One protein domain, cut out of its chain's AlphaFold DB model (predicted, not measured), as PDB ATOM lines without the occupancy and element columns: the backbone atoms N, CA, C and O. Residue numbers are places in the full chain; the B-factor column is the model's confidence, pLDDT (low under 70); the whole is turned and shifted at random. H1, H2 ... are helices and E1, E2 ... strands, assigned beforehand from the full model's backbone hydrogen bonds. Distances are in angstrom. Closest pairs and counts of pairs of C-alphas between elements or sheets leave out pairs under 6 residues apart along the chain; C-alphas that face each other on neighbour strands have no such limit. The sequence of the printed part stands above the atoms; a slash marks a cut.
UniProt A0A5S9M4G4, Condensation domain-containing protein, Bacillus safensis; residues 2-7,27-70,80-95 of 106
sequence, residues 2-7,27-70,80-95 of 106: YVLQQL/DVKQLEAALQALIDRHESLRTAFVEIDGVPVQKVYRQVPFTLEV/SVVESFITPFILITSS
ATOM      1  N   TYR A   2      39.079 -19.291  42.566       68.38
ATOM      2  CA  TYR A   2      38.472 -18.520  43.673       68.38
ATOM      3  C   TYR A   2      39.279 -17.285  44.122       68.38
ATOM      4  O   TYR A   2      38.759 -16.179  44.119       68.38
ATOM      5  N   VAL A   3      40.576 -17.445  44.411       68.25
ATOM      6  CA  VAL A   3      41.439 -16.323  44.833       68.25
ATOM      7  C   VAL A   3      41.512 -15.210  43.776       68.25
ATOM      8  O   VAL A   3      41.542 -14.041  44.132       68.25
ATOM      9  N   LEU A   4      41.493 -15.553  42.482       67.94
ATOM     10  CA  LEU A   4      41.521 -14.561  41.401       67.94
ATOM     11  C   LEU A   4      40.190 -13.804  41.288       67.94
ATOM     12  O   LEU A   4      40.217 -12.597  41.087       67.94
ATOM     13  N   GLN A   5      39.052 -14.482  41.489       67.62
ATOM     14  CA  GLN A   5      37.745 -13.818  41.559       67.62
ATOM     15  C   GLN A   5      37.653 -12.872  42.766       67.62
ATOM     16  O   GLN A   5      37.116 -11.784  42.638       67.62
ATOM     17  N   GLN A   6      38.199 -13.246  43.931       66.69
ATOM     18  CA  GLN A   6      38.180 -12.384  45.124       66.69
ATOM     19  C   GLN A   6      39.036 -11.118  44.963       66.69
ATOM     20  O   GLN A   6      38.725 -10.090  45.557       66.69
ATOM     21  N   LEU A   7      40.116 -11.191  44.181       65.31
ATOM     22  CA  LEU A   7      40.985 -10.044  43.893       65.31
ATOM     23  C   LEU A   7      40.395  -9.102  42.837       65.31
ATOM     24  O   LEU A   7      40.738  -7.923  42.826       65.31
ATOM     25  N   ASP A  27       7.748 -25.582  25.670       94.69
ATOM     26  CA  ASP A  27       7.130 -25.781  26.982       94.69
ATOM     27  C   ASP A  27       8.100 -25.316  28.073       94.69
ATOM     28  O   ASP A  27       9.012 -26.039  28.484       94.69
ATOM     29  N   VAL A  28       7.893 -24.082  28.529       92.50
ATOM     30  CA  VAL A  28       8.715 -23.421  29.553       92.50
ATOM     31  C   VAL A  28       8.791 -24.245  30.841       92.50
ATOM     32  O   VAL A  28       9.860 -24.353  31.439       92.50
ATOM     33  N   LYS A  29       7.690 -24.883  31.258       94.81
ATOM     34  CA  LYS A  29       7.657 -25.658  32.507       94.81
ATOM     35  C   LYS A  29       8.493 -26.924  32.398       94.81
ATOM     36  O   LYS A  29       9.165 -27.305  33.355       94.81
ATOM     37  N   GLN A  30       8.465 -27.579  31.239       95.69
ATOM     38  CA  GLN A  30       9.321 -28.740  31.002       95.69
ATOM     39  C   GLN A  30      10.798 -28.354  30.909       95.69
ATOM     40  O   GLN A  30      11.637 -29.088  31.432       95.69
ATOM     41  N   LEU A  31      11.123 -27.209  30.304       94.69
ATOM     42  CA  LEU A  31      12.495 -26.702  30.275       94.69
ATOM     43  C   LEU A  31      13.011 -26.395  31.689       94.69
ATOM     44  O   LEU A  31      14.095 -26.850  32.049       94.69
ATOM     45  N   GLU A  32      12.225 -25.692  32.508       95.38
ATOM     46  CA  GLU A  32      12.567 -25.408  33.906       95.38
ATOM     47  C   GLU A  32      12.806 -26.700  34.701       95.38
ATOM     48  O   GLU A  32      13.834 -26.845  35.364       95.38
ATOM     49  N   ALA A  33      11.918 -27.690  34.568       97.00
ATOM     50  CA  ALA A  33      12.073 -28.985  35.228       97.00
ATOM     51  C   ALA A  33      13.330 -29.743  34.762       97.00
ATOM     52  O   ALA A  33      14.011 -30.379  35.571       97.00
ATOM     53  N   ALA A  34      13.666 -29.671  33.471       96.88
ATOM     54  CA  ALA A  34      14.879 -30.277  32.932       96.88
ATOM     55  C   ALA A  34      16.146 -29.601  33.482       96.88
ATOM     56  O   ALA A  34      17.091 -30.293  33.867       96.88
ATOM     57  N   LEU A  35      16.159 -28.267  33.578       95.75
ATOM     58  CA  LEU A  35      17.258 -27.507  34.179       95.75
ATOM     59  C   LEU A  35      17.409 -27.826  35.672       95.75
ATOM     60  O   LEU A  35      18.521 -28.112  36.120       95.75
ATOM     61  N   GLN A  36      16.308 -27.891  36.425       97.12
ATOM     62  CA  GLN A  36      16.327 -28.326  37.824       97.12
ATOM     63  C   GLN A  36      16.897 -29.748  37.969       97.12
ATOM     64  O   GLN A  36      17.725 -29.996  38.844       97.12
ATOM     65  N   ALA A  37      16.534 -30.679  37.080       97.56
ATOM     66  CA  ALA A  37      17.072 -32.039  37.100       97.56
ATOM     67  C   ALA A  37      18.586 -32.085  36.815       97.56
ATOM     68  O   ALA A  37      19.302 -32.902  37.404       97.56
ATOM     69  N   LEU A  38      19.097 -31.210  35.943       96.81
ATOM     70  CA  LEU A  38      20.538 -31.057  35.724       96.81
ATOM     71  C   LEU A  38      21.236 -30.522  36.981       96.81
ATOM     72  O   LEU A  38      22.258 -31.081  37.385       96.81
ATOM     73  N   ILE A  39      20.675 -29.499  37.628       96.00
ATOM     74  CA  ILE A  39      21.194 -28.944  38.888       96.00
ATOM     75  C   ILE A  39      21.247 -30.032  39.968       96.00
ATOM     76  O   ILE A  39      22.277 -30.228  40.615       96.00
ATOM     77  N   ASP A  40      20.182 -30.813  40.121       96.44
ATOM     78  CA  ASP A  40      20.123 -31.893  41.106       96.44
ATOM     79  C   ASP A  40      21.166 -32.986  40.820       96.44
ATOM     80  O   ASP A  40      21.848 -33.458  41.736       96.44
ATOM     81  N   ARG A  41      21.360 -33.345  39.547       97.19
ATOM     82  CA  ARG A  41      22.319 -34.370  39.112       97.19
ATOM     83  C   ARG A  41      23.780 -33.960  39.314       97.19
ATOM     84  O   ARG A  41      24.604 -34.825  39.613       97.19
ATOM     85  N   HIS A  42      24.120 -32.686  39.127       97.12
ATOM     86  CA  HIS A  42      25.507 -32.224  39.068       97.12
ATOM     87  C   HIS A  42      25.900 -31.400  40.301       97.12
ATOM     88  O   HIS A  42      25.478 -30.261  40.465       97.12
ATOM     89  N   GLU A  43      26.788 -31.941  41.143       95.62
ATOM     90  CA  GLU A  43      27.270 -31.247  42.352       95.62
ATOM     91  C   GLU A  43      27.925 -29.896  42.049       95.62
ATOM     92  O   GLU A  43      27.751 -28.948  42.813       95.62
ATOM     93  N   SER A  44      28.612 -29.772  40.909       92.00
ATOM     94  CA  SER A  44      29.234 -28.519  40.475       92.00
ATOM     95  C   SER A  44      28.228 -27.374  40.321       92.00
ATOM     96  O   SER A  44      28.582 -26.233  40.589       92.00
ATOM     97  N   LEU A  45      26.975 -27.669  39.947       92.00
ATOM     98  CA  LEU A  45      25.897 -26.677  39.817       92.00
ATOM     99  C   LEU A  45      25.258 -26.308  41.165       92.00
ATOM    100  O   LEU A  45      24.491 -25.355  41.247       92.00
ATOM    101  N   ARG A  46      25.579 -27.047  42.232       94.88
ATOM    102  CA  ARG A  46      25.108 -26.817  43.607       94.88
ATOM    103  C   ARG A  46      26.255 -26.503  44.566       94.88
ATOM    104  O   ARG A  46      26.110 -26.680  45.776       94.88
ATOM    105  N   THR A  47      27.407 -26.088  44.047       92.00
ATOM    106  CA  THR A  47      28.594 -25.785  44.852       92.00
ATOM    107  C   THR A  47      28.770 -24.280  44.985       92.00
ATOM    108  O   THR A  47      28.847 -23.575  43.984       92.00
ATOM    109  N   ALA A  48      28.896 -23.797  46.220       87.88
ATOM    110  CA  ALA A  48      29.369 -22.446  46.507       87.88
ATOM    111  C   ALA A  48      30.733 -22.493  47.202       87.88
ATOM    112  O   ALA A  48      31.067 -23.475  47.871       87.88
ATOM    113  N   PHE A  49      31.496 -21.410  47.088       85.38
ATOM    114  CA  PHE A  49      32.694 -21.201  47.893       85.38
ATOM    115  C   PHE A  49      32.331 -20.319  49.085       85.38
ATOM    116  O   PHE A  49      31.812 -19.219  48.913       85.38
ATOM    117  N   VAL A  50      32.578 -20.816  50.291       85.50
ATOM    118  CA  VAL A  50      32.340 -20.091  51.544       85.50
ATOM    119  C   VAL A  50      33.642 -19.997  52.324       85.50
ATOM    120  O   VAL A  50      34.532 -20.824  52.141       85.50
ATOM    121  N   GLU A  51      33.760 -19.004  53.192       86.69
ATOM    122  CA  GLU A  51      34.909 -18.867  54.083       86.69
ATOM    123  C   GLU A  51      34.565 -19.444  55.461       86.69
ATOM    124  O   GLU A  51      33.526 -19.113  56.033       86.69
ATOM    125  N   ILE A  52      35.420 -20.322  55.987       86.50
ATOM    126  CA  ILE A  52      35.349 -20.838  57.360       86.50
ATOM    127  C   ILE A  52      36.721 -20.610  57.987       86.50
ATOM    128  O   ILE A  52      37.722 -21.095  57.463       86.50
ATOM    129  N   ASP A  53      36.772 -19.837  59.073       89.19
ATOM    130  CA  ASP A  53      38.007 -19.489  59.793       89.19
ATOM    131  C   ASP A  53      39.120 -18.915  58.889       89.19
ATOM    132  O   ASP A  53      40.297 -19.255  59.023       89.19
ATOM    133  N   GLY A  54      38.757 -18.053  57.932       85.56
ATOM    134  CA  GLY A  54      39.709 -17.451  56.989       85.56
ATOM    135  C   GLY A  54      40.142 -18.372  55.844       85.56
ATOM    136  O   GLY A  54      40.993 -17.994  55.037       85.56
ATOM    137  N   VAL A  55      39.584 -19.583  55.759       84.81
ATOM    138  CA  VAL A  55      39.924 -20.571  54.733       84.81
ATOM    139  C   VAL A  55      38.748 -20.755  53.771       84.81
ATOM    140  O   VAL A  55      37.642 -21.088  54.205       84.81
ATOM    141  N   PRO A  56      38.957 -20.590  52.452       84.94
ATOM    142  CA  PRO A  56      37.915 -20.852  51.475       84.94
ATOM    143  C   PRO A  56      37.693 -22.352  51.309       84.94
ATOM    144  O   PRO A  56      38.611 -23.110  50.987       84.94
ATOM    145  N   VAL A  57      36.447 -22.776  51.478       87.94
ATOM    146  CA  VAL A  57      36.013 -24.164  51.337       87.94
ATOM    147  C   VAL A  57      34.860 -24.271  50.348       87.94
ATOM    148  O   VAL A  57      34.087 -23.334  50.145       87.94
ATOM    149  N   GLN A  58      34.736 -25.440  49.727       90.00
ATOM    150  CA  GLN A  58      33.602 -25.756  48.865       90.00
ATOM    151  C   GLN A  58      32.466 -26.328  49.704       90.00
ATOM    152  O   GLN A  58      32.646 -27.310  50.425       90.00
ATOM    153  N   LYS A  59      31.285 -25.727  49.583       92.56
ATOM    154  CA  LYS A  59      30.052 -26.217  50.186       92.56
ATOM    155  C   LYS A  59      29.118 -26.692  49.083       92.56
ATOM    156  O   LYS A  59      28.616 -25.887  48.302       92.56
ATOM    157  N   VAL A  60      28.881 -28.001  49.051       94.50
ATOM    158  CA  VAL A  60      27.913 -28.632  48.147       94.50
ATOM    159  C   VAL A  60      26.550 -28.665  48.836       94.50
ATOM    160  O   VAL A  60      26.387 -29.286  49.888       94.50
ATOM    161  N   TYR A  61      25.557 -27.993  48.262       94.00
ATOM    162  CA  TYR A  61      24.186 -27.982  48.770       94.00
ATOM    163  C   TYR A  61      23.428 -29.202  48.279       94.00
ATOM    164  O   TYR A  61      23.505 -29.525  47.102       94.00
ATOM    165  N   ARG A  62      22.644 -29.859  49.140       94.31
ATOM    166  CA  ARG A  62      21.866 -31.047  48.745       94.31
ATOM    167  C   ARG A  62      20.888 -30.754  47.603       94.31
ATOM    168  O   ARG A  62      20.754 -31.575  46.705       94.31
ATOM    169  N   GLN A  63      20.228 -29.604  47.661       91.88
ATOM    170  CA  GLN A  63      19.308 -29.102  46.646       91.88
ATOM    171  C   GLN A  63      19.428 -27.582  46.584       91.88
ATOM    172  O   GLN A  63      19.707 -26.944  47.603       91.88
ATOM    173  N   VAL A  64      19.214 -27.028  45.395       94.19
ATOM    174  CA  VAL A  64      19.145 -25.587  45.150       94.19
ATOM    175  C   VAL A  64      17.914 -25.358  44.274       94.19
ATOM    176  O   VAL A  64      17.856 -25.953  43.196       94.19
ATOM    177  N   PRO A  65      16.912 -24.585  44.732       92.69
ATOM    178  CA  PRO A  65      15.756 -24.273  43.907       92.69
ATOM    179  C   PRO A  65      16.176 -23.371  42.745       92.69
ATOM    180  O   PRO A  65      16.965 -22.443  42.927       92.69
ATOM    181  N   PHE A  66      15.636 -23.651  41.569       92.62
ATOM    182  CA  PHE A  66      15.843 -22.887  40.350       92.62
ATOM    183  C   PHE A  66      14.494 -22.456  39.774       92.62
ATOM    184  O   PHE A  66      13.549 -23.242  39.752       92.62
ATOM    185  N   THR A  67      14.442 -21.217  39.290       93.00
ATOM    186  CA  THR A  67      13.292 -20.643  38.589       93.00
ATOM    187  C   THR A  67      13.790 -20.073  37.271       93.00
ATOM    188  O   THR A  67      14.800 -19.367  37.250       93.00
ATOM    189  N   LEU A  68      13.097 -20.380  36.182       91.06
ATOM    190  CA  LEU A  68      13.379 -19.832  34.866       91.06
ATOM    191  C   LEU A  68      12.646 -18.495  34.706       91.06
ATOM    192  O   LEU A  68      11.417 -18.450  34.687       91.06
ATOM    193  N   GLU A  69      13.406 -17.410  34.578       89.50
ATOM    194  CA  GLU A  69      12.857 -16.100  34.227       89.50
ATOM    195  C   GLU A  69      12.530 -16.066  32.729       89.50
ATOM    196  O   GLU A  69      13.323 -16.511  31.895       89.50
ATOM    197  N   VAL A  70      11.327 -15.593  32.399       88.19
ATOM    198  CA  VAL A  70      10.830 -15.507  31.025       88.19
ATOM    199  C   VAL A  70      10.292 -14.112  30.795       88.19
ATOM    200  O   VAL A  70       9.313 -13.716  31.426       88.19
ATOM    201  N   SER A  80      19.910  -6.005  22.903       64.12
ATOM    202  CA  SER A  80      19.983  -5.353  24.217       64.12
ATOM    203  C   SER A  80      19.771  -6.338  25.372       64.12
ATOM    204  O   SER A  80      20.384  -6.182  26.429       64.12
ATOM    205  N   VAL A  81      18.912  -7.346  25.194       68.50
ATOM    206  CA  VAL A  81      18.653  -8.365  26.223       68.50
ATOM    207  C   VAL A  81      19.839  -9.318  26.358       68.50
ATOM    208  O   VAL A  81      20.262  -9.616  27.476       68.50
ATOM    209  N   VAL A  82      20.446  -9.733  25.243       68.50
ATOM    210  CA  VAL A  82      21.654 -10.576  25.263       68.50
ATOM    211  C   VAL A  82      22.826  -9.865  25.951       68.50
ATOM    212  O   VAL A  82      23.538 -10.487  26.740       68.50
ATOM    213  N   GLU A  83      23.014  -8.566  25.711       66.00
ATOM    214  CA  GLU A  83      24.071  -7.779  26.361       66.00
ATOM    215  C   GLU A  83      23.833  -7.611  27.872       66.00
ATOM    216  O   GLU A  83      24.780  -7.693  28.657       66.00
ATOM    217  N   SER A  84      22.573  -7.470  28.299       63.75
ATOM    218  CA  SER A  84      22.200  -7.422  29.720       63.75
ATOM    219  C   SER A  84      22.343  -8.771  30.438       63.75
ATOM    220  O   SER A  84      22.366  -8.803  31.667       63.75
ATOM    221  N   PHE A  85      22.437  -9.887  29.711       62.75
ATOM    222  CA  PHE A  85      22.553 -11.223  30.303       62.75
ATOM    223  C   PHE A  85      23.943 -11.486  30.911       62.75
ATOM    224  O   PHE A  85      24.105 -12.344  31.777       62.75
ATOM    225  N   ILE A  86      24.966 -10.725  30.503       60.41
ATOM    226  CA  ILE A  86      26.333 -10.840  31.031       60.41
ATOM    227  C   ILE A  86      26.467  -9.978  32.296       60.41
ATOM    228  O   ILE A  86      27.238  -9.021  32.353       60.41
ATOM    229  N   THR A  87      25.705 -10.314  33.337       54.94
ATOM    230  CA  THR A  87      25.871  -9.717  34.672       54.94
ATOM    231  C   THR A  87      26.863 -10.524  35.517       54.94
ATOM    232  O   THR A  87      26.972 -11.737  35.322       54.94
ATOM    233  N   PRO A  88      27.611  -9.888  36.445       49.09
ATOM    234  CA  PRO A  88      28.470 -10.562  37.424       49.09
ATOM    235  C   PRO A  88      27.715 -11.669  38.187       49.09
ATOM    236  O   PRO A  88      26.793 -11.372  38.944       49.09
ATOM    237  N   PHE A  89      28.116 -12.939  38.046       52.69
ATOM    238  CA  PHE A  89      27.645 -14.003  38.929       52.69
ATOM    239  C   PHE A  89      28.389 -13.857  40.254       52.69
ATOM    240  O   PHE A  89      29.599 -14.072  40.344       52.69
ATOM    241  N   ILE A  90      27.668 -13.466  41.301       44.59
ATOM    242  CA  ILE A  90      28.245 -13.292  42.629       44.59
ATOM    243  C   ILE A  90      28.476 -14.686  43.241       44.59
ATOM    244  O   ILE A  90      27.545 -15.339  43.702       44.59
ATOM    245  N   LEU A  91      29.735 -15.143  43.295       46.56
ATOM    246  CA  LEU A  91      30.149 -16.391  43.975       46.56
ATOM    247  C   LEU A  91      30.129 -16.295  45.517       46.56
ATOM    248  O   LEU A  91      30.670 -17.156  46.211       46.56
ATOM    249  N   ILE A  92      29.513 -15.246  46.053       40.59
ATOM    250  CA  ILE A  92      29.564 -14.831  47.450       40.59
ATOM    251  C   ILE A  92      28.153 -14.503  47.939       40.59
ATOM    252  O   ILE A  92      27.521 -13.555  47.493       40.59
ATOM    253  N   THR A  93      27.677 -15.221  48.948       36.47
ATOM    254  CA  THR A  93      26.750 -14.617  49.906       36.47
ATOM    255  C   THR A  93      27.553 -14.358  51.168       36.47
ATOM    256  O   THR A  93      27.618 -15.191  52.066       36.47
ATOM    257  N   SER A  94      28.183 -13.185  51.266       34.38
ATOM    258  CA  SER A  94      28.337 -12.600  52.594       34.38
ATOM    259  C   SER A  94      26.929 -12.203  53.017       34.38
ATOM    260  O   SER A  94      26.467 -11.102  52.712       34.38
ATOM    261  N   SER A  95      26.195 -13.118  53.652       31.33
ATOM    262  CA  SER A  95      25.057 -12.680  54.445       31.33
ATOM    263  C   SER A  95      25.648 -11.809  55.542       31.33
ATOM    264  O   SER A  95      26.254 -12.307  56.491       31.33
TER     265      SER A  95
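AT A GLANCE: This is residues 2 to 7, 27 to 70 and 80 to 95 of the 106 residues of the protein "Condensation domain-containing protein" of Bacillus safensis (UniProt A0A5S9M4G4). A helix, H2, and a two-stranded hairpin, E1 and E2, are set end to end with the short helix H3 at the joint, and make the longest axis. The stretch after E2, residues 61 to 70, folds back past H2; H1 is a separate short piece by the hairpin, and residues 80 to 89, with H4, stand free. The 66 printed residues hold four named helices and two named strands, in the order H1 H2 H3 E1 E2 H4, and the class is mixed, helices and strands. The sheet E1 - E2 is antiparallel. The whole is loose, with a radius of gyration of the C-alphas of 14.8 A and spans of 45 by 33 by 19 A.

HOW THE PARTS SIT: H1, residues 2 to 7, comes closest to E1, residues 47 to 52, at the C-alphas of Tyr 2 and Phe 49, 7.6 A apart. H2, residues 28 to 41, and H3, residues 43 to 46, only just touch, with 3 pairs of C-alphas within 8 A, and only at the corner; of H2, residues 39 to 40 alone take part, and the closest C-alphas are those of Ile 39 and Leu 45, 5.3 A. E1 and E2, residues 55 to 60, form an antiparallel hairpin at 146 degrees, with N 50 and O 57 at 2.9 A and N 57 and O 50 at 2.8 A, within hydrogen-bond range. H4, residues 80 to 84, is apart from H1, H2, H3 and E1. Each O i to N i+4 pair is within hydrogen-bond range in H1, H2 and H4; H3 is too short for such a pair.

IN THESE COORDINATES: H1 begins at C-alpha 2 (38.472, -18.520, 43.673). H2 is 19.9 A long, E1 15.1 A and E2 15.9 A. H4 ends at C-alpha 84 (22.200, -7.422, 29.720).

THE WHOLE: The farthest C-alphas, of Asp 27 and Asp 53, are 45.5 A apart. Residues 8 to 26 and 71 to 79 are not printed, with gaps of 41.0 A and 15.3 A between C-alphas. Of the links printed whole, H2 to H3, H3 to E1 and E1 to E2 are tight. Residues 2 to 7 and 80 to 95 have pLDDT under 70.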